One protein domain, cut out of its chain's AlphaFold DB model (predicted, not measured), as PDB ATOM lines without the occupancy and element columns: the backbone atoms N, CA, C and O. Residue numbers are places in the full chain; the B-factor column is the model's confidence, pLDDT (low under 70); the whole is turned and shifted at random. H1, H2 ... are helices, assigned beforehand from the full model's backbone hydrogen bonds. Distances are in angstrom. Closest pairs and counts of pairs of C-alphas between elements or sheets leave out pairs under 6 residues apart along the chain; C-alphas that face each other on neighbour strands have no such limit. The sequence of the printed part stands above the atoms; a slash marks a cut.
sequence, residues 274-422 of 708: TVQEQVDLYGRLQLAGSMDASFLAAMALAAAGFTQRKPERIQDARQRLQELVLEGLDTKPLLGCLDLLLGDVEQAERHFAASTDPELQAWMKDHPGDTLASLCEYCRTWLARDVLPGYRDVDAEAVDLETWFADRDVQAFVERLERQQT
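Overview. This is residues 274 to 422 of the 708 residues of the protein "Cell division protein ZipN" of Synechococcus sp. A18-25c (UniProt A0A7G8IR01). Five helices, H1 to H5, fold back and forth in a zigzag row, each running opposite to the one before, and H7 crosses one side of the row, packing on H4 and H2. H6 sits beyond H5 near the start of H7, while H8 and H9 make an L past another side, H9 meeting H3 near its own beginning and then reaching away. The 149 printed residues hold nine named helices, H1 to H9 in chain order, and no named strand; the class is all helix. The whole is compact and rounded, with a radius of gyration of the C-alphas of 15.0 A and spans of 44 by 38 by 34 A.

Arrangement. Start with H1, residues 275 to 287, and H2, residues 291 to 307: this helical hairpin touches closest at the C-alphas of Tyr 282 and Ala 297, 4.9 A apart. H2 forms another hairpin with H3, residues 311 to 323, at a shallow tilt of 21 degrees; the C-alphas of Ala 298 and Ala 317 are closest, at 4.3 A. Next, H3 and H4, residues 332 to 341, are a hairpin, closest at the C-alphas of Arg 318 and Leu 338, 6.0 A. H4 and H5, residues 345 to 353, are a hairpin at 16 degrees, with the C-alphas of Gly 336 and Ala 348 closest, at 3.9 A. H6, residues 358 to 366, touches no helix. H7, residues 371 to 387, touches H4 with residues 375 to 379 alone, about perpendicular at 79 degrees; the closest C-alphas, of Cys 337 and Cys 379, are 5.2 A apart. With residues 383 to 387 alone it touches H2, closest at the C-alphas of Ala 303 and Val 387, 5.6 A. H8, residues 401 to 406, is close to H7 but not clearly touching. H9, residues 408 to 422, touches H3 with residues 409 to 413 alone, closest at the C-alphas of Pro 311 and Val 410, 5.7 A. In each of the nine helices every O i to N i+4 pair is within hydrogen-bond range.

Along the chain. Find C-alpha 275 at (7.893, -44.410, -5.671), where H1 begins. H2 spans 24.8 A from first to last C-alpha, H7 22.3 A and H9 21.3 A. H9 ends at C-alpha 422, (-22.197, -34.320, -17.791).

Size, cuts and confidence. The printed part has no cut, and its farthest C-alphas, of Ala 288 and Pro 368, are 45.6 A apart. Look at residues 388 to 400 for the long link, H7 to H8. Residues 365 to 370 stand free, and residues 367 to 369 have pLDDT under 70; the mean of the printed part is 91.0.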
ATOM      1  N   THR A 274      11.939 -45.837  -3.288       96.44
ATOM      2  CA  THR A 274      10.741 -46.313  -3.982       96.44
ATOM      3  C   THR A 274       9.822 -45.152  -4.348       96.44
ATOM      4  O   THR A 274       9.903 -44.057  -3.781       96.44
ATOM      5  N   VAL A 275       8.897 -45.394  -5.271       96.88
ATOM      6  CA  VAL A 275       7.893 -44.410  -5.671       96.88
ATOM      7  C   VAL A 275       7.019 -43.977  -4.497       96.88
ATOM      8  O   VAL A 275       6.720 -42.792  -4.361       96.88
ATOM      9  N   GLN A 276       6.674 -44.900  -3.595       96.25
ATOM     10  CA  GLN A 276       5.886 -44.564  -2.410       96.25
ATOM     11  C   GLN A 276       6.688 -43.719  -1.414       96.25
ATOM     12  O   GLN A 276       6.173 -42.720  -0.922       96.25
ATOM     13  N   GLU A 277       7.953 -44.064  -1.162       96.88
ATOM     14  CA  GLU A 277       8.812 -43.279  -0.267       96.88
ATOM     15  C   GLU A 277       9.053 -41.861  -0.802       96.88
ATOM     16  O   GLU A 277       9.064 -40.919  -0.014       96.88
ATOM     17  N   GLN A 278       9.197 -41.680  -2.122       96.69
ATOM     18  CA  GLN A 278       9.312 -40.348  -2.728       96.69
ATOM     19  C   GLN A 278       8.013 -39.541  -2.607       96.69
ATOM     20  O   GLN A 278       8.074 -38.371  -2.236       96.69
ATOM     21  N   VAL A 279       6.842 -40.145  -2.854       96.94
ATOM     22  CA  VAL A 279       5.542 -39.479  -2.630       96.94
ATOM     23  C   VAL A 279       5.423 -38.995  -1.183       96.94
ATOM     24  O   VAL A 279       5.065 -37.842  -0.945       96.94
ATOM     25  N   ASP A 280       5.759 -39.856  -0.223       96.88
ATOM     26  CA  ASP A 280       5.645 -39.539   1.199       96.88
ATOM     27  C   ASP A 280       6.654 -38.458   1.622       96.88
ATOM     28  O   ASP A 280       6.283 -37.509   2.314       96.88
ATOM     29  N   LEU A 281       7.915 -38.575   1.187       96.44
ATOM     30  CA  LEU A 281       8.979 -37.611   1.476       96.44
ATOM     31  C   LEU A 281       8.636 -36.227   0.916       96.44
ATOM     32  O   LEU A 281       8.617 -35.249   1.661       96.44
ATOM     33  N   TYR A 282       8.327 -36.132  -0.380       95.25
ATOM     34  CA  TYR A 282       8.015 -34.849  -1.010       95.25
ATOM     35  C   TYR A 282       6.724 -34.246  -0.470       95.25
ATOM     36  O   TYR A 282       6.661 -33.037  -0.264       95.25
ATOM     37  N   GLY A 283       5.722 -35.072  -0.158       94.19
ATOM     38  CA  GLY A 283       4.502 -34.612   0.496       94.19
ATOM     39  C   GLY A 283       4.775 -33.952   1.851       94.19
ATOM     40  O   GLY A 283       4.249 -32.869   2.116       94.19
ATOM     41  N   ARG A 284       5.625 -34.557   2.694       95.12
ATOM     42  CA  ARG A 284       6.017 -33.971   3.988       95.12
ATOM     43  C   ARG A 284       6.847 -32.698   3.823       95.12
ATOM     44  O   ARG A 284       6.571 -31.710   4.497       95.12
ATOM     45  N   LEU A 285       7.805 -32.689   2.898       92.56
ATOM     46  CA  LEU A 285       8.641 -31.515   2.622       92.56
ATOM     47  C   LEU A 285       7.839 -30.339   2.048       92.56
ATOM     48  O   LEU A 285       8.075 -29.195   2.430       92.56
ATOM     49  N   GLN A 286       6.853 -30.608   1.192       90.94
ATOM     50  CA  GLN A 286       5.931 -29.592   0.688       90.94
ATOM     51  C   GLN A 286       5.120 -28.971   1.832       90.94
ATOM     52  O   GLN A 286       5.007 -27.751   1.913       90.94
ATOM     53  N   LEU A 287       4.580 -29.791   2.743       91.50
ATOM     54  CA  LEU A 287       3.867 -29.296   3.930       91.50
ATOM     55  C   LEU A 287       4.772 -28.468   4.854       91.50
ATOM     56  O   LEU A 287       4.287 -27.567   5.535       91.50
ATOM     57  N   ALA A 288       6.077 -28.750   4.855       89.56
ATOM     58  CA  ALA A 288       7.085 -27.965   5.561       89.56
ATOM     59  C   ALA A 288       7.487 -26.664   4.833       89.56
ATOM     60  O   ALA A 288       8.260 -25.887   5.386       89.56
ATOM     61  N   GLY A 289       6.953 -26.402   3.633       86.88
ATOM     62  CA  GLY A 289       7.152 -25.155   2.887       86.88
ATOM     63  C   GLY A 289       8.197 -25.208   1.768       86.88
ATOM     64  O   GLY A 289       8.522 -24.156   1.226       86.88
ATOM     65  N   SER A 290       8.716 -26.386   1.402       88.12
ATOM     66  CA  SER A 290       9.614 -26.520   0.244       88.12
ATOM     67  C   SER A 290       8.820 -26.457  -1.069       88.12
ATOM     68  O   SER A 290       7.922 -27.267  -1.325       88.12
ATOM     69  N   MET A 291       9.160 -25.481  -1.905       82.38
ATOM     70  CA  MET A 291       8.569 -25.220  -3.217       82.38
ATOM     71  C   MET A 291       8.999 -26.264  -4.254       82.38
ATOM     72  O   MET A 291       8.155 -26.799  -4.974       82.38
ATOM     73  N   ASP A 292      10.280 -26.628  -4.279       86.38
ATOM     74  CA  ASP A 292      10.837 -27.684  -5.127       86.38
ATOM     75  C   ASP A 292      10.203 -29.040  -4.800       86.38
ATOM     76  O   ASP A 292       9.888 -29.832  -5.697       86.38
ATOM     77  N   ALA A 293       9.932 -29.296  -3.515       91.12
ATOM     78  CA  ALA A 293       9.227 -30.499  -3.092       91.12
ATOM     79  C   ALA A 293       7.783 -30.545  -3.612       91.12
ATOM     80  O   ALA A 293       7.285 -31.631  -3.884       91.12
ATOM     81  N   SER A 294       7.121 -29.399  -3.801       88.75
ATOM     82  CA  SER A 294       5.763 -29.340  -4.362       88.75
ATOM     83  C   SER A 294       5.716 -29.878  -5.795       88.75
ATOM     84  O   SER A 294       4.883 -30.730  -6.125       88.75
ATOM     85  N   PHE A 295       6.664 -29.454  -6.638       91.12
ATOM     86  CA  PHE A 295       6.797 -29.975  -7.999       91.12
ATOM     87  C   PHE A 295       7.135 -31.471  -7.997       91.12
ATOM     88  O   PHE A 295       6.486 -32.264  -8.683       91.12
ATOM     89  N   LEU A 296       8.113 -31.881  -7.185       93.19
ATOM     90  CA  LEU A 296       8.520 -33.285  -7.107       93.19
ATOM     91  C   LEU A 296       7.436 -34.195  -6.527       93.19
ATOM     92  O   LEU A 296       7.326 -35.344  -6.953       93.19
ATOM     93  N   ALA A 297       6.589 -33.690  -5.631       94.50
ATOM     94  CA  ALA A 297       5.418 -34.409  -5.141       94.50
ATOM     95  C   ALA A 297       4.418 -34.680  -6.273       94.50
ATOM     96  O   ALA A 297       3.915 -35.799  -6.376       94.50
ATOM     97  N   ALA A 298       4.160 -33.702  -7.149       94.94
ATOM     98  CA  ALA A 298       3.292 -33.898  -8.313       94.94
ATOM     99  C   ALA A 298       3.873 -34.941  -9.284       94.94
ATOM    100  O   ALA A 298       3.159 -35.847  -9.712       94.94
ATOM    101  N   MET A 299       5.180 -34.880  -9.562       95.19
ATOM    102  CA  MET A 299       5.865 -35.861 -10.414       95.19
ATOM    103  C   MET A 299       5.852 -37.271  -9.806       95.19
ATOM    104  O   MET A 299       5.533 -38.238 -10.495       95.19
ATOM    105  N   ALA A 300       6.121 -37.401  -8.504       96.56
ATOM    106  CA  ALA A 300       6.067 -38.683  -7.807       96.56
ATOM    107  C   ALA A 300       4.643 -39.259  -7.756       96.56
ATOM    108  O   ALA A 300       4.471 -40.465  -7.915       96.56
ATOM    109  N   LEU A 301       3.613 -38.421  -7.599       98.00
ATOM    110  CA  LEU A 301       2.215 -38.850  -7.687       98.00
ATOM    111  C   LEU A 301       1.839 -39.303  -9.099       98.00
ATOM    112  O   LEU A 301       1.154 -40.316  -9.234       98.00
ATOM    113  N   ALA A 302       2.323 -38.614 -10.136       97.69
ATOM    114  CA  ALA A 302       2.137 -39.032 -11.522       97.69
ATOM    115  C   ALA A 302       2.788 -40.402 -11.781       97.69
ATOM    116  O   ALA A 302       2.129 -41.315 -12.282       97.69
ATOM    117  N   ALA A 303       4.042 -40.582 -11.352       97.31
ATOM    118  CA  ALA A 303       4.759 -41.852 -11.449       97.31
ATOM    119  C   ALA A 303       4.027 -42.971 -10.697       97.31
ATOM    120  O   ALA A 303       3.769 -44.040 -11.253       97.31
ATOM    121  N   ALA A 304       3.632 -42.716  -9.448       97.31
ATOM    122  CA  ALA A 304       2.940 -43.686  -8.611       97.31
ATOM    123  C   ALA A 304       1.547 -44.032  -9.147       97.31
ATOM    124  O   ALA A 304       1.121 -45.178  -9.053       97.31
ATOM    125  N   GLY A 305       0.826 -43.048  -9.688       97.06
ATOM    126  CA  GLY A 305      -0.477 -43.249 -10.303       97.06
ATOM    127  C   GLY A 305      -0.372 -44.124 -11.539       97.06
ATOM    128  O   GLY A 305      -1.065 -45.134 -11.610       97.06
ATOM    129  N   PHE A 306       0.547 -43.796 -12.451       97.06
ATOM    130  CA  PHE A 306       0.724 -44.518 -13.709       97.06
ATOM    131  C   PHE A 306       1.166 -45.970 -13.485       97.06
ATOM    132  O   PHE A 306       0.540 -46.907 -13.982       97.06
ATOM    133  N   THR A 307       2.215 -46.161 -12.684       95.69
ATOM    134  CA  THR A 307       2.830 -47.479 -12.440       95.69
ATOM    135  C   THR A 307       1.927 -48.416 -11.648       95.69
ATOM    136  O   THR A 307       1.879 -49.610 -11.932       95.69
ATOM    137  N   GLN A 308       1.169 -47.885 -10.684       95.12
ATOM    138  CA  GLN A 308       0.289 -48.681  -9.825       95.12
ATOM    139  C   GLN A 308      -1.155 -48.762 -10.337       95.12
ATOM    140  O   GLN A 308      -2.001 -49.278  -9.610       95.12
ATOM    141  N   ARG A 309      -1.451 -48.245 -11.540       96.06
ATOM    142  CA  ARG A 309      -2.810 -48.200 -12.124       96.06
ATOM    143  C   ARG A 309      -3.838 -47.474 -11.234       96.06
ATOM    144  O   ARG A 309      -4.979 -47.894 -11.111       96.06
ATOM    145  N   LYS A 310      -3.423 -46.368 -10.603       96.75
ATOM    146  CA  LYS A 310      -4.241 -45.557  -9.679       96.75
ATOM    147  C   LYS A 310      -4.533 -44.167 -10.257       96.75
ATOM    148  O   LYS A 310      -3.743 -43.243 -10.028       96.75
ATOM    149  N   PRO A 311      -5.644 -43.983 -10.993       96.88
ATOM    150  CA  PRO A 311      -6.004 -42.696 -11.592       96.88
ATOM    151  C   PRO A 311      -6.266 -41.596 -10.548       96.88
ATOM    152  O   PRO A 311      -6.048 -40.421 -10.833       96.88
ATOM    153  N   GLU A 312      -6.630 -41.945  -9.311       96.88
ATOM    154  CA  GLU A 312      -6.791 -40.986  -8.210       96.88
ATOM    155  C   GLU A 312      -5.485 -40.232  -7.924       96.88
ATOM    156  O   GLU A 312      -5.500 -39.028  -7.692       96.88
ATOM    157  N   ARG A 313      -4.333 -40.908  -8.019       97.31
ATOM    158  CA  ARG A 313      -3.024 -40.267  -7.814       97.31
ATOM    159  C   ARG A 313      -2.641 -39.344  -8.970       97.31
ATOM    160  O   ARG A 313      -1.995 -38.328  -8.741       97.31
ATOM    161  N   ILE A 314      -3.067 -39.663 -10.195       97.94
ATOM    162  CA  ILE A 314      -2.919 -38.766 -11.353       97.94
ATOM    163  C   ILE A 314      -3.771 -37.506 -11.150       97.94
ATOM    164  O   ILE A 314      -3.312 -36.395 -11.407       97.94
ATOM    165  N   GLN A 315      -4.989 -37.666 -10.627       96.69
ATOM    166  CA  GLN A 315      -5.858 -36.548 -10.268       96.69
ATOM    167  C   GLN A 315      -5.236 -35.670  -9.169       96.69
ATOM    168  O   GLN A 315      -5.251 -34.444  -9.301       96.69
ATOM    169  N   ASP A 316      -4.644 -36.270  -8.135       96.12
ATOM    170  CA  ASP A 316      -3.935 -35.539  -7.076       96.12
ATOM    171  C   ASP A 316      -2.709 -34.790  -7.626       96.12
ATOM    172  O   ASP A 316      -2.475 -33.631  -7.273       96.12
ATOM    173  N   ALA A 317      -1.938 -35.421  -8.521       96.94
ATOM    174  CA  ALA A 317      -0.823 -34.778  -9.217       96.94
ATOM    175  C   ALA A 317      -1.296 -33.559 -10.019       96.94
ATOM    176  O   ALA A 317      -0.683 -32.492  -9.948       96.94
ATOM    177  N   ARG A 318      -2.418 -33.702 -10.737       96.50
ATOM    178  CA  ARG A 318      -3.029 -32.620 -11.515       96.50
ATOM    179  C   ARG A 318      -3.416 -31.449 -10.627       96.50
ATOM    180  O   ARG A 318      -3.073 -30.318 -10.955       96.50
ATOM    181  N   GLN A 319      -4.088 -31.708  -9.507       94.44
ATOM    182  CA  GLN A 319      -4.486 -30.653  -8.576       94.44
ATOM    183  C   GLN A 319      -3.265 -29.896  -8.034       94.44
ATOM    184  O   GLN A 319      -3.226 -28.668  -8.097       94.44
ATOM    185  N   ARG A 320      -2.232 -30.614  -7.575       91.81
ATOM    186  CA  ARG A 320      -1.009 -29.981  -7.051       91.81
ATOM    187  C   ARG A 320      -0.317 -29.106  -8.087       91.81
ATOM    188  O   ARG A 320       0.142 -28.019  -7.760       91.81
ATOM    189  N   LEU A 321      -0.260 -29.562  -9.335       91.56
ATOM    190  CA  LEU A 321       0.383 -28.821 -10.413       91.56
ATOM    191  C   LEU A 321      -0.415 -27.578 -10.848       91.56
ATOM    192  O   LEU A 321       0.180 -26.610 -11.310       91.56
ATOM    193  N   GLN A 322      -1.744 -27.579 -10.684       91.75
ATOM    194  CA  GLN A 322      -2.591 -26.400 -10.920       91.75
ATOM    195  C   GLN A 322      -2.387 -25.312  -9.863       91.75
ATOM    196  O   GLN A 322      -2.456 -24.126 -10.180       91.75
ATOM    197  N   GLU A 323      -2.147 -25.717  -8.616       89.00
ATOM    198  CA  GLU A 323      -1.886 -24.818  -7.488       89.00
ATOM    199  C   GLU A 323      -0.431 -24.312  -7.469       89.00
ATOM    200  O   GLU A 323      -0.108 -23.354  -6.764       89.00
ATOM    201  N   LEU A 324       0.453 -24.938  -8.250       85.81
ATOM    202  CA  LEU A 324       1.873 -24.626  -8.283       85.81
ATOM    203  C   LEU A 324       2.148 -23.312  -9.024       85.81
ATOM    204  O   LEU A 324       1.855 -23.167 -10.211       85.81
ATOM    205  N   VAL A 325       2.807 -22.384  -8.332       77.50
ATOM    206  CA  VAL A 325       3.334 -21.147  -8.915       77.50
ATOM    207  C   VAL A 325       4.854 -21.192  -8.818       77.50
ATOM    208  O   VAL A 325       5.424 -20.893  -7.773       77.50
ATOM    209  N   LEU A 326       5.502 -21.607  -9.907       75.06
ATOM    210  CA  LEU A 326       6.955 -21.558 -10.060       75.06
ATOM    211  C   LEU A 326       7.307 -20.610 -11.203       75.06
ATOM    212  O   LEU A 326       6.799 -20.746 -12.318       75.06
ATOM    213  N   GLU A 327       8.175 -19.641 -10.925       75.75
ATOM    214  CA  GLU A 327       8.630 -18.693 -11.938       75.75
ATOM    215  C   GLU A 327       9.437 -19.411 -13.027       75.75
ATOM    216  O   GLU A 327      10.345 -20.191 -12.748       75.75
ATOM    217  N   GLY A 328       9.102 -19.149 -14.292       75.44
ATOM    218  CA  GLY A 328       9.828 -19.695 -15.441       75.44
ATOM    219  C   GLY A 328       9.486 -21.140 -15.824       75.44
ATOM    220  O   GLY A 328      10.024 -21.620 -16.820       75.44
ATOM    221  N   LEU A 329       8.583 -21.817 -15.104       82.88
ATOM    222  CA  LEU A 329       8.102 -23.153 -15.469       82.88
ATOM    223  C   LEU A 329       6.749 -23.070 -16.185       82.88
ATOM    224  O   LEU A 329       5.749 -22.656 -15.600       82.88
ATOM    225  N   ASP A 330       6.694 -23.532 -17.435       88.25
ATOM    226  CA  ASP A 330       5.419 -23.757 -18.115       88.25
ATOM    227  C   ASP A 330       4.803 -25.092 -17.665       88.25
ATOM    228  O   ASP A 330       5.214 -26.171 -18.092       88.25
ATOM    229  N   THR A 331       3.803 -25.023 -16.786       90.38
ATOM    230  CA  THR A 331       3.095 -26.207 -16.274       90.38
ATOM    231  C   THR A 331       2.045 -26.745 -17.244       90.38
ATOM    232  O   THR A 331       1.520 -27.841 -17.032       90.38
ATOM    233  N   LYS A 332       1.716 -26.018 -18.320       92.94
ATOM    234  CA  LYS A 332       0.600 -26.367 -19.206       92.94
ATOM    235  C   LYS A 332       0.785 -27.707 -19.930       92.94
ATOM    236  O   LYS A 332      -0.146 -28.509 -19.868       92.94
ATOM    237  N   PRO A 333       1.940 -28.040 -20.534       93.06
ATOM    238  CA  PRO A 333       2.116 -29.332 -21.209       93.06
ATOM    239  C   PRO A 333       1.997 -30.520 -20.247       93.06
ATOM    240  O   PRO A 333       1.444 -31.566 -20.585       93.06
ATOM    241  N   LEU A 334       2.475 -30.336 -19.017       94.88
ATOM    242  CA  LEU A 334       2.417 -31.330 -17.950       94.88
ATOM    243  C   LEU A 334       0.973 -31.568 -17.486       94.88
ATOM    244  O   LEU A 334       0.534 -32.711 -17.381       94.88
ATOM    245  N   LEU A 335       0.207 -30.491 -17.276       95.81
ATOM    246  CA  LEU A 335      -1.229 -30.571 -16.997       95.81
ATOM    247  C   LEU A 335      -1.979 -31.268 -18.134       95.81
ATOM    248  O   LEU A 335      -2.807 -32.131 -17.865       95.81
ATOM    249  N   GLY A 336      -1.628 -30.964 -19.385       96.06
ATOM    250  CA  GLY A 336      -2.197 -31.637 -20.546       96.06
ATOM    251  C   GLY A 336      -1.914 -33.141 -20.552       96.06
ATOM    252  O   GLY A 336      -2.818 -33.927 -20.809       96.06
ATOM    253  N   CYS A 337      -0.698 -33.570 -20.201       97.31
ATOM    254  CA  CYS A 337      -0.377 -34.994 -20.065       97.31
ATOM    255  C   CYS A 337      -1.208 -35.681 -18.973       97.31
ATOM    256  O   CYS A 337      -1.678 -36.800 -19.169       97.31
ATOM    257  N   LEU A 338      -1.395 -35.020 -17.829       97.75
ATOM    258  CA  LEU A 338      -2.218 -35.546 -16.739       97.75
ATOM    259  C   LEU A 338      -3.695 -35.631 -17.144       97.75
ATOM    260  O   LEU A 338      -4.339 -36.634 -16.852       97.75
ATOM    261  N   ASP A 339      -4.217 -34.633 -17.860       97.06
ATOM    262  CA  ASP A 339      -5.578 -34.658 -18.408       97.06
ATOM    263  C   ASP A 339      -5.768 -35.811 -19.405       97.06
ATOM    264  O   ASP A 339      -6.758 -36.537 -19.304       97.06
ATOM    265  N   LEU A 340      -4.791 -36.067 -20.290       96.44
ATOM    266  CA  LEU A 340      -4.821 -37.232 -21.184       96.44
ATOM    267  C   LEU A 340      -4.912 -38.536 -20.398       96.44
ATOM    268  O   LEU A 340      -5.770 -39.358 -20.701       96.44
ATOM    269  N   LEU A 341      -4.065 -38.724 -19.380       96.94
ATOM    270  CA  LEU A 341      -4.067 -39.933 -18.545       96.94
ATOM    271  C   LEU A 341      -5.392 -40.142 -17.797       96.94
ATOM    272  O   LEU A 341      -5.742 -41.281 -17.486       96.94
ATOM    273  N   LEU A 342      -6.137 -39.064 -17.548       96.31
ATOM    274  CA  LEU A 342      -7.478 -39.072 -16.959       96.31
ATOM    275  C   LEU A 342      -8.608 -39.166 -18.004       96.31
ATOM    276  O   LEU A 342      -9.777 -39.107 -17.630       96.31
ATOM    277  N   GLY A 343      -8.279 -39.320 -19.290       93.56
ATOM    278  CA  GLY A 343      -9.236 -39.451 -20.393       93.56
ATOM    279  C   GLY A 343      -9.830 -38.132 -20.905       93.56
ATOM    280  O   GLY A 343     -10.693 -38.162 -21.779       93.56
ATOM    281  N   ASP A 344      -9.379 -36.975 -20.411       93.31
ATOM    282  CA  ASP A 344      -9.914 -35.658 -20.777       93.31
ATOM    283  C   ASP A 344      -9.116 -35.028 -21.933       93.31
ATOM    284  O   ASP A 344      -8.226 -34.192 -21.754       93.31
ATOM    285  N   VAL A 345      -9.432 -35.461 -23.155       92.88
ATOM    286  CA  VAL A 345      -8.745 -35.003 -24.376       92.88
ATOM    287  C   VAL A 345      -8.983 -33.513 -24.647       92.88
ATOM    288  O   VAL A 345      -8.071 -32.813 -25.079       92.88
ATOM    289  N   GLU A 346     -10.187 -33.004 -24.367       91.31
ATOM    290  CA  GLU A 346     -10.538 -31.606 -24.646       91.31
ATOM    291  C   GLU A 346      -9.729 -30.645 -23.763       91.31
ATOM    292  O   GLU A 346      -9.217 -29.627 -24.240       91.31
ATOM    293  N   GLN A 347      -9.578 -30.963 -22.473       92.62
ATOM    294  CA  GLN A 347      -8.761 -30.157 -21.567       92.62
ATOM    295  C   GLN A 347      -7.271 -30.291 -21.868       92.62
ATOM    296  O   GLN A 347      -6.559 -29.285 -21.825       92.62
ATOM    297  N   ALA A 348      -6.817 -31.487 -22.250       94.38
ATOM    298  CA  ALA A 348      -5.449 -31.679 -22.698       94.38
ATOM    299  C   ALA A 348      -5.114 -30.768 -23.886       94.38
ATOM    300  O   ALA A 348      -4.180 -29.972 -23.794       94.38
ATOM    301  N   GLU A 349      -5.908 -30.800 -24.959       92.50
ATOM    302  CA  GLU A 349      -5.712 -29.939 -26.136       92.50
ATOM    303  C   GLU A 349      -5.644 -28.453 -25.765       92.50
ATOM    304  O   GLU A 349      -4.762 -27.731 -26.235       92.50
ATOM    305  N   ARG A 350      -6.529 -27.991 -24.872       93.88
ATOM    306  CA  ARG A 350      -6.522 -26.602 -24.388       93.88
ATOM    307  C   ARG A 350      -5.252 -26.255 -23.624       93.88
ATOM    308  O   ARG A 350      -4.713 -25.168 -23.822       93.88
ATOM    309  N   HIS A 351      -4.778 -27.140 -22.750       94.50
ATOM    310  CA  HIS A 351      -3.543 -26.917 -22.008       94.50
ATOM    311  C   HIS A 351      -2.329 -26.877 -22.937       94.50
ATOM    312  O   HIS A 351      -1.557 -25.924 -22.871       94.50
ATOM    313  N   PHE A 352      -2.200 -27.821 -23.868       91.94
ATOM    314  CA  PHE A 352      -1.127 -27.794 -24.863       91.94
ATOM    315  C   PHE A 352      -1.170 -26.525 -25.730       91.94
ATOM    316  O   PHE A 352      -0.146 -25.868 -25.915       91.94
ATOM    317  N   ALA A 353      -2.351 -26.104 -26.189       90.25
ATOM    318  CA  ALA A 353      -2.510 -24.861 -26.947       90.25
ATOM    319  C   ALA A 353      -2.165 -23.600 -26.130       90.25
ATOM    320  O   ALA A 353      -1.714 -22.607 -26.697       90.25
ATOM    321  N   ALA A 354      -2.358 -23.639 -24.809       92.12
ATOM    322  CA  ALA A 354      -2.045 -22.544 -23.892       92.12
ATOM    323  C   ALA A 354      -0.574 -22.505 -23.433       92.12
ATOM    324  O   ALA A 354      -0.212 -21.610 -22.668       92.12
ATOM    325  N   SER A 355       0.258 -23.459 -23.865       90.06
ATOM    326  CA  SER A 355       1.682 -23.511 -23.526       90.06
ATOM    327  C   SER A 355       2.452 -22.320 -24.099       90.06
ATOM    328  O   SER A 355       2.249 -21.921 -25.250       90.06
ATOM    329  N   THR A 356       3.364 -21.773 -23.296       87.50
ATOM    330  CA  THR A 356       4.257 -20.668 -23.664       87.50
ATOM    331  C   THR A 356       5.553 -21.142 -24.324       87.50
ATOM    332  O   THR A 356       6.317 -20.307 -24.809       87.50
ATOM    333  N   ASP A 357       5.794 -22.456 -24.379       87.12
ATOM    334  CA  ASP A 357       6.997 -23.056 -24.953       87.12
ATOM    335  C   ASP A 357       6.979 -23.002 -26.500       87.12
ATOM    336  O   ASP A 357       6.202 -23.715 -27.147       87.12
ATOM    337  N   PRO A 358       7.838 -22.183 -27.139       85.69
ATOM    338  CA  PRO A 358       7.855 -22.040 -28.594       85.69
ATOM    339  C   PRO A 358       8.316 -23.317 -29.309       85.69
ATOM    340  O   PRO A 358       7.931 -23.554 -30.454       85.69
ATOM    341  N   GLU A 359       9.135 -24.124 -28.641       87.06
ATOM    342  CA  GLU A 359       9.724 -25.360 -29.142       87.06
ATOM    343  C   GLU A 359       8.635 -26.444 -29.233       87.06
ATOM    344  O   GLU A 359       8.475 -27.095 -30.271       87.06
ATOM    345  N   LEU A 360       7.783 -26.537 -28.206       86.81
ATOM    346  CA  LEU A 360       6.577 -27.367 -28.220       86.81
ATOM    347  C   LEU A 360       5.554 -26.898 -29.265       86.81
ATOM    348  O   LEU A 360       5.002 -27.715 -30.003       86.81
ATOM    349  N   GLN A 361       5.309 -25.588 -29.364       84.94
ATOM    350  CA  GLN A 361       4.376 -25.036 -30.355       84.94
ATOM    351  C   GLN A 361       4.839 -25.295 -31.796       84.94
ATOM    352  O   GLN A 361       4.009 -25.523 -32.678       84.94
ATOM    353  N   ALA A 362       6.150 -25.263 -32.055       85.25
ATOM    354  CA  ALA A 362       6.716 -25.648 -33.345       85.25
ATOM    355  C   ALA A 362       6.536 -27.151 -33.600       85.25
ATOM    356  O   ALA A 362       6.024 -27.533 -34.650       85.25
ATOM    357  N   TRP A 363       6.841 -27.992 -32.609       82.88
ATOM    358  CA  TRP A 363       6.678 -29.442 -32.714       82.88
ATOM    359  C   TRP A 363       5.234 -29.859 -33.023       82.88
ATOM    360  O   TRP A 363       5.013 -30.687 -33.906       82.88
ATOM    361  N   MET A 364       4.245 -29.236 -32.374       82.12
ATOM    362  CA  MET A 364       2.826 -29.490 -32.655       82.12
ATOM    363  C   MET A 364       2.410 -29.061 -34.072       82.12
ATOM    364  O   MET A 364       1.537 -29.690 -34.666       82.12
ATOM    365  N   LYS A 365       3.027 -28.013 -34.636       79.62
ATOM    366  CA  LYS A 365       2.767 -27.560 -36.016       79.62
ATOM    367  C   LYS A 365       3.426 -28.458 -37.065       79.62
ATOM    368  O   LYS A 365       2.851 -28.651 -38.134       79.62
ATOM    369  N   ASP A 366       4.595 -29.007 -36.747       74.38
ATOM    370  CA  ASP A 366       5.383 -29.872 -37.634       74.38
ATOM    371  C   ASP A 366       4.855 -31.318 -37.707       74.38
ATOM    372  O   ASP A 366       5.285 -32.081 -38.574       74.38
ATOM    373  N   HIS A 367       3.872 -31.681 -36.872       68.25
ATOM    374  CA  HIS A 367       3.131 -32.951 -36.935       68.25
ATOM    375  C   HIS A 367       1.696 -32.748 -37.469       68.25
ATOM    376  O   HIS A 367       0.733 -32.912 -36.716       68.25
ATOM    377  N   PRO A 368       1.497 -32.406 -38.764       54.56
ATOM    378  CA  PRO A 368       0.166 -32.275 -39.351       54.56
ATOM    379  C   PRO A 368      -0.483 -33.661 -39.490       54.56
ATOM    380  O   PRO A 368      -0.242 -34.396 -40.447       54.56
ATOM    381  N   GLY A 369      -1.303 -34.032 -38.508       64.25
ATOM    382  CA  GLY A 369      -1.965 -35.330 -38.407       64.25
ATOM    383  C   GLY A 369      -3.027 -35.356 -37.305       64.25
ATOM    384  O   GLY A 369      -3.546 -34.312 -36.920       64.25
ATOM    385  N   ASP A 370      -3.363 -36.556 -36.823       78.81
ATOM    386  CA  ASP A 370      -4.264 -36.762 -35.681       78.81
ATOM    387  C   ASP A 370      -3.667 -36.123 -34.416       78.81
ATOM    388  O   ASP A 370      -2.708 -36.648 -33.846       78.81
ATOM    389  N   THR A 371      -4.220 -34.979 -33.998       84.81
ATOM    390  CA  THR A 371      -3.777 -34.202 -32.830       84.81
ATOM    391  C   THR A 371      -3.600 -35.087 -31.599       84.81
ATOM    392  O   THR A 371      -2.598 -34.974 -30.896       84.81
ATOM    393  N   LEU A 372      -4.523 -36.026 -31.372       87.62
ATOM    394  CA  LEU A 372      -4.480 -36.926 -30.225       87.62
ATOM    395  C   LEU A 372      -3.253 -37.845 -30.261       87.62
ATOM    396  O   LEU A 372      -2.643 -38.098 -29.223       87.62
ATOM    397  N   ALA A 373      -2.858 -38.326 -31.441       87.94
ATOM    398  CA  ALA A 373      -1.688 -39.185 -31.583       87.94
ATOM    399  C   ALA A 373      -0.400 -38.450 -31.176       87.94
ATOM    400  O   ALA A 373       0.413 -39.017 -30.440       87.94
ATOM    401  N   SER A 374      -0.264 -37.183 -31.581       88.88
ATOM    402  CA  SER A 374       0.853 -36.313 -31.194       88.88
ATOM    403  C   SER A 374       0.854 -36.049 -29.683       88.88
ATOM    404  O   SER A 374       1.873 -36.218 -29.016       88.88
ATOM    405  N   LEU A 375      -0.300 -35.723 -29.098       91.62
ATOM    406  CA  LEU A 375      -0.418 -35.521 -27.649       91.62
ATOM    407  C   LEU A 375      -0.036 -36.782 -26.848       91.62
ATOM    408  O   LEU A 375       0.717 -36.710 -25.875       91.62
ATOM    409  N   CYS A 376      -0.487 -37.956 -27.295       92.56
ATOM    410  CA  CYS A 376      -0.122 -39.242 -26.703       92.56
ATOM    411  C   CYS A 376       1.375 -39.563 -26.850       92.56
ATOM    412  O   CYS A 376       1.957 -40.186 -25.963       92.56
ATOM    413  N   GLU A 377       2.018 -39.168 -27.951       91.50
ATOM    414  CA  GLU A 377       3.464 -39.335 -28.144       91.50
ATOM    415  C   GLU A 377       4.281 -38.440 -27.209       91.50
ATOM    416  O   GLU A 377       5.238 -38.911 -26.582       91.50
ATOM    417  N   TYR A 378       3.860 -37.187 -27.047       92.00
ATOM    418  CA  TYR A 378       4.459 -36.283 -26.072       92.00
ATOM    419  C   TYR A 378       4.318 -36.842 -24.650       92.00
ATOM    420  O   TYR A 378       5.310 -36.951 -23.931       92.00
ATOM    421  N   CYS A 379       3.115 -37.287 -24.268       94.75
ATOM    422  CA  CYS A 379       2.853 -37.883 -22.957       94.75
ATOM    423  C   CYS A 379       3.715 -39.128 -22.697       94.75
ATOM    424  O   CYS A 379       4.302 -39.257 -21.622       94.75
ATOM    425  N   ARG A 380       3.872 -40.016 -23.693       94.38
ATOM    426  CA  ARG A 380       4.769 -41.182 -23.596       94.38
ATOM    427  C   ARG A 380       6.220 -40.775 -23.350       94.38
ATOM    428  O   ARG A 380       6.877 -41.358 -22.493       94.38
ATOM    429  N   THR A 381       6.705 -39.773 -24.077       92.25
ATOM    430  CA  THR A 381       8.077 -39.265 -23.926       92.25
ATOM    431  C   THR A 381       8.288 -38.647 -22.549       92.25
ATOM    432  O   THR A 381       9.279 -38.945 -21.887       92.25
ATOM    433  N   TRP A 382       7.343 -37.820 -22.103       94.31
ATOM    434  CA  TRP A 382       7.364 -37.205 -20.780       94.31
ATOM    435  C   TRP A 382       7.382 -38.260 -19.668       94.31
ATOM    436  O   TRP A 382       8.217 -38.191 -18.767       94.31
ATOM    437  N   LEU A 383       6.536 -39.292 -19.766       95.19
ATOM    438  CA  LEU A 383       6.539 -40.398 -18.808       95.19
ATOM    439  C   LEU A 383       7.892 -41.120 -18.783       95.19
ATOM    440  O   LEU A 383       8.488 -41.265 -17.718       95.19
ATOM    441  N   ALA A 384       8.396 -41.526 -19.949       93.06
ATOM    442  CA  ALA A 384       9.622 -42.316 -20.060       93.06
ATOM    443  C   ALA A 384      10.880 -41.552 -19.627       93.06
ATOM    444  O   ALA A 384      11.802 -42.148 -19.075       93.06
ATOM    445  N   ARG A 385      10.946 -40.241 -19.893       90.75
ATOM    446  CA  ARG A 385      12.154 -39.436 -19.662       90.75
ATOM    447  C   ARG A 385      12.136 -38.673 -18.341       90.75
ATOM    448  O   ARG A 385      13.177 -38.572 -17.700       90.75
ATOM    449  N   ASP A 386      10.983 -38.139 -17.952       90.19
ATOM    450  CA  ASP A 386      10.906 -37.124 -16.897       90.19
ATOM    451  C   ASP A 386      10.147 -37.628 -15.655       90.19
ATOM    452  O   ASP A 386      10.456 -37.207 -14.539       90.19
ATOM    453  N   VAL A 387       9.172 -38.536 -15.823       93.88
ATOM    454  CA  VAL A 387       8.311 -39.010 -14.719       93.88
ATOM    455  C   VAL A 387       8.762 -40.323 -14.119       93.88
ATOM    456  O   VAL A 387       8.722 -40.437 -12.910       93.88
ATOM    457  N   LEU A 388       9.099 -41.336 -14.918       94.06
ATOM    458  CA  LEU A 388       9.364 -42.694 -14.428       94.06
ATOM    459  C   LEU A 388      10.829 -42.987 -14.073       94.06
ATOM    460  O   LEU A 388      11.059 -43.878 -13.252       94.06
ATOM    461  N   PRO A 389      11.840 -42.288 -14.622       92.38
ATOM    462  CA  PRO A 389      13.208 -42.470 -14.163       92.38
ATOM    463  C   PRO A 389      13.414 -42.022 -12.715       92.38
ATOM    464  O   PRO A 389      12.883 -41.011 -12.258       92.38
ATOM    465  N   GLY A 390      14.290 -42.737 -12.009       89.12
ATOM    466  CA  GLY A 390      14.774 -42.309 -10.698       89.12
ATOM    467  C   GLY A 390      13.987 -42.835  -9.503       89.12
ATOM    468  O   GLY A 390      14.156 -42.276  -8.425       89.12
ATOM    469  N   TYR A 391      13.195 -43.896  -9.660       94.25
ATOM    470  CA  TYR A 391      12.633 -44.672  -8.550       94.25
ATOM    471  C   TYR A 391      13.211 -46.081  -8.564       94.25
ATOM    472  O   TYR A 391      13.500 -46.636  -9.623       94.25
ATOM    473  N   ARG A 392      13.376 -46.662  -7.380       94.31
ATOM    474  CA  ARG A 392      13.987 -47.981  -7.212       94.31
ATOM    475  C   ARG A 392      13.109 -49.133  -7.709       94.31
ATOM    476  O   ARG A 392      13.633 -50.162  -8.120       94.31
ATOM    477  N   ASP A 393      11.794 -48.978  -7.614       94.44
ATOM    478  CA  ASP A 393      10.772 -50.004  -7.855       94.44
ATOM    479  C   ASP A 393       9.936 -49.747  -9.122       94.44
ATOM    480  O   ASP A 393       8.885 -50.360  -9.303       94.44
ATOM    481  N   VAL A 394      10.394 -48.853 -10.005       93.81
ATOM    482  CA  VAL A 394       9.712 -48.495 -11.256       93.81
ATOM    483  C   VAL A 394      10.602 -48.803 -12.452       93.81
ATOM    484  O   VAL A 394      11.764 -48.402 -12.492       93.81
ATOM    485  N   ASP A 395      10.030 -49.469 -13.452       90.00
ATOM    486  CA  ASP A 395      10.647 -49.629 -14.765       90.00
ATOM    487  C   ASP A 395      10.307 -48.424 -15.656       90.00
ATOM    488  O   ASP A 395       9.149 -48.209 -16.020       90.00
ATOM    489  N   ALA A 396      11.322 -47.626 -15.994       84.75
ATOM    490  CA  ALA A 396      11.163 -46.426 -16.810       84.75
ATOM    491  C   ALA A 396      10.866 -46.721 -18.290       84.75
ATOM    492  O   ALA A 396      10.344 -45.852 -18.988       84.75
ATOM    493  N   GLU A 397      11.170 -47.929 -18.775       84.12
ATOM    494  CA  GLU A 397      10.946 -48.311 -20.173       84.12
ATOM    495  C   GLU A 397       9.531 -48.867 -20.410       84.12
ATOM    496  O   GLU A 397       9.054 -48.902 -21.546       84.12
ATOM    497  N   ALA A 398       8.814 -49.238 -19.346       83.94
ATOM    498  CA  ALA A 398       7.490 -49.861 -19.393       83.94
ATOM    499  C   ALA A 398       6.328 -48.863 -19.626       83.94
ATOM    500  O   ALA A 398       5.264 -48.963 -19.008       83.94
ATOM    501  N   VAL A 399       6.504 -47.886 -20.525       90.94
ATOM    502  CA  VAL A 399       5.459 -46.902 -20.854       90.94
ATOM    503  C   VAL A 399       4.514 -47.444 -21.919       90.94
ATOM    504  O   VAL A 399       4.805 -47.403 -23.113       90.94
ATOM    505  N   ASP A 400       3.335 -47.881 -21.482       92.81
ATOM    506  CA  ASP A 400       2.257 -48.319 -22.367       92.81
ATOM    507  C   ASP A 400       0.911 -47.690 -21.970       92.81
ATOM    508  O   ASP A 400       0.306 -48.037 -20.946       92.81
ATOM    509  N   LEU A 401       0.454 -46.750 -22.806       93.81
ATOM    510  CA  LEU A 401      -0.838 -46.082 -22.651       93.81
ATOM    511  C   LEU A 401      -2.011 -47.005 -23.006       93.81
ATOM    512  O   LEU A 401      -3.074 -46.873 -22.407       93.81
ATOM    513  N   GLU A 402      -1.843 -47.952 -23.931       93.38
ATOM    514  CA  GLU A 402      -2.909 -48.902 -24.272       93.38
ATOM    515  C   GLU A 402      -3.208 -49.796 -23.070       93.38
ATOM    516  O   GLU A 402      -4.361 -49.925 -22.658       93.38
ATOM    517  N   THR A 403      -2.159 -50.328 -22.435       94.06
ATOM    518  CA  THR A 403      -2.307 -51.112 -21.202       94.06
ATOM    519  C   THR A 403      -2.850 -50.260 -20.044       94.06
ATOM    520  O   THR A 403      -3.606 -50.772 -19.222       94.06
ATOM    521  N   TRP A 404      -2.533 -48.959 -19.980       96.00
ATOM    522  CA  TRP A 404      -3.117 -48.037 -18.990       96.00
ATOM    523  C   TRP A 404      -4.633 -47.909 -19.127       96.00
ATOM    524  O   TRP A 404      -5.348 -48.139 -18.157       96.00
ATOM    525  N   PHE A 405      -5.136 -47.596 -20.321       95.69
ATOM    526  CA  PHE A 405      -6.578 -47.427 -20.535       95.69
ATOM    527  C   PHE A 405      -7.348 -48.752 -20.611       95.69
ATOM    528  O   PHE A 405      -8.578 -48.759 -20.522       95.69
ATOM    529  N   ALA A 406      -6.657 -49.882 -20.771       95.56
ATOM    530  CA  ALA A 406      -7.246 -51.213 -20.661       95.56
ATOM    531  C   ALA A 406      -7.493 -51.648 -19.203       95.56
ATOM    532  O   ALA A 406      -8.245 -52.599 -18.980       95.56
ATOM    533  N   ASP A 407      -6.880 -50.978 -18.222       97.06
ATOM    534  CA  ASP A 407      -7.043 -51.309 -16.810       97.06
ATOM    535  C   ASP A 407      -8.463 -51.001 -16.301       97.06
ATOM    536  O   ASP A 407      -9.067 -49.973 -16.625       97.06
ATOM    537  N   ARG A 408      -9.008 -51.907 -15.481       96.12
ATOM    538  CA  ARG A 408     -10.392 -51.829 -14.996       96.12
ATOM    539  C   ARG A 408     -10.628 -50.609 -14.107       96.12
ATOM    540  O   ARG A 408     -11.695 -50.001 -14.184       96.12
ATOM    541  N   ASP A 409      -9.677 -50.291 -13.237       94.62
ATOM    542  CA  ASP A 409      -9.847 -49.228 -12.251       94.62
ATOM    543  C   ASP A 409      -9.696 -47.856 -12.927       94.62
ATOM    544  O   ASP A 409     -10.475 -46.942 -12.648       94.62
ATOM    545  N   VAL A 410      -8.809 -47.754 -13.926       95.94
ATOM    546  CA  VAL A 410      -8.704 -46.587 -14.819       95.94
ATOM    547  C   VAL A 410     -10.013 -46.351 -15.577       95.94
ATOM    548  O   VAL A 410     -10.571 -45.257 -15.493       95.94
ATOM    549  N   GLN A 411     -10.566 -47.369 -16.247       94.75
ATOM    550  CA  GLN A 411     -11.845 -47.247 -16.967       94.75
ATOM    551  C   GLN A 411     -12.984 -46.789 -16.049       94.75
ATOM    552  O   GLN A 411     -13.705 -45.840 -16.360       94.75
ATOM    553  N   ALA A 412     -13.111 -47.418 -14.877       94.69
ATOM    554  CA  ALA A 412     -14.148 -47.083 -13.909       94.69
ATOM    555  C   ALA A 412     -14.025 -45.646 -13.370       94.69
ATOM    556  O   ALA A 412     -15.036 -45.025 -13.013       94.69
ATOM    557  N   PHE A 413     -12.803 -45.116 -13.273       94.81
ATOM    558  CA  PHE A 413     -12.557 -43.735 -12.876       94.81
ATOM    559  C   PHE A 413     -12.933 -42.749 -13.986       94.81
ATOM    560  O   PHE A 413     -13.690 -41.813 -13.723       94.81
ATOM    561  N   VAL A 414     -12.477 -42.981 -15.222       93.00
ATOM    562  CA  VAL A 414     -12.770 -42.111 -16.377       93.00
ATOM    563  C   VAL A 414     -14.279 -42.012 -16.614       93.00
ATOM    564  O   VAL A 414     -14.829 -40.913 -16.634       93.00
ATOM    565  N   GLU A 415     -14.997 -43.142 -16.635       93.06
ATOM    566  CA  GLU A 415     -16.463 -43.154 -16.775       93.06
ATOM    567  C   GLU A 415     -17.180 -42.378 -15.658       93.06
ATOM    568  O   GLU A 415     -18.301 -41.882 -15.823       93.06
ATOM    569  N   ARG A 416     -16.596 -42.336 -14.455       92.81
ATOM    570  CA  ARG A 416     -17.145 -41.580 -13.326       92.81
ATOM    571  C   ARG A 416     -16.918 -40.086 -13.519       92.81
ATOM    572  O   ARG A 416     -17.841 -39.318 -13.249       92.81
ATOM    573  N   LEU A 417     -15.733 -39.699 -13.983       87.81
ATOM    574  CA  LEU A 417     -15.384 -38.316 -14.292       87.81
ATOM    575  C   LEU A 417     -16.305 -37.761 -15.392       87.81
ATOM    576  O   LEU A 417     -16.938 -36.727 -15.188       87.81
ATOM    577  N   GLU A 418     -16.498 -38.503 -16.486       86.38
ATOM    578  CA  GLU A 418     -17.407 -38.135 -17.583       86.38
ATOM    579  C   GLU A 418     -18.852 -37.936 -17.097       86.38
ATOM    580  O   GLU A 418     -19.523 -36.952 -17.431       86.38
ATOM    581  N   ARG A 419     -19.344 -38.841 -16.238       88.38
ATOM    582  CA  ARG A 419     -20.680 -38.722 -15.628       88.38
ATOM    583  C   ARG A 419     -20.811 -37.494 -14.731       88.38
ATOM    584  O   ARG A 419     -21.888 -36.902 -14.674       88.38
ATOM    585  N   GLN A 420     -19.758 -37.124 -14.005       84.62
ATOM    586  CA  GLN A 420     -19.753 -35.925 -13.165       84.62
ATOM    587  C   GLN A 420     -19.745 -34.650 -14.013       84.62
ATOM    588  O   GLN A 420     -20.553 -33.761 -13.752       84.62
ATOM    589  N   GLN A 421     -18.922 -34.599 -15.061       78.88
ATOM    590  CA  GLN A 421     -18.876 -33.474 -15.999       78.88
ATOM    591  C   GLN A 421     -20.228 -33.269 -16.701       78.88
ATOM    592  O   GLN A 421     -20.751 -32.156 -16.733       78.88
ATOM    593  N   THR A 422     -20.865 -34.357 -17.152       77.62
ATOM    594  CA  THR A 422     -22.197 -34.320 -17.791       77.62
ATOM    595  C   THR A 422     -23.286 -33.779 -16.854       77.62
ATOM    596  O   THR A 422     -24.241 -33.149 -17.299       77.62
TER     597      THR A 422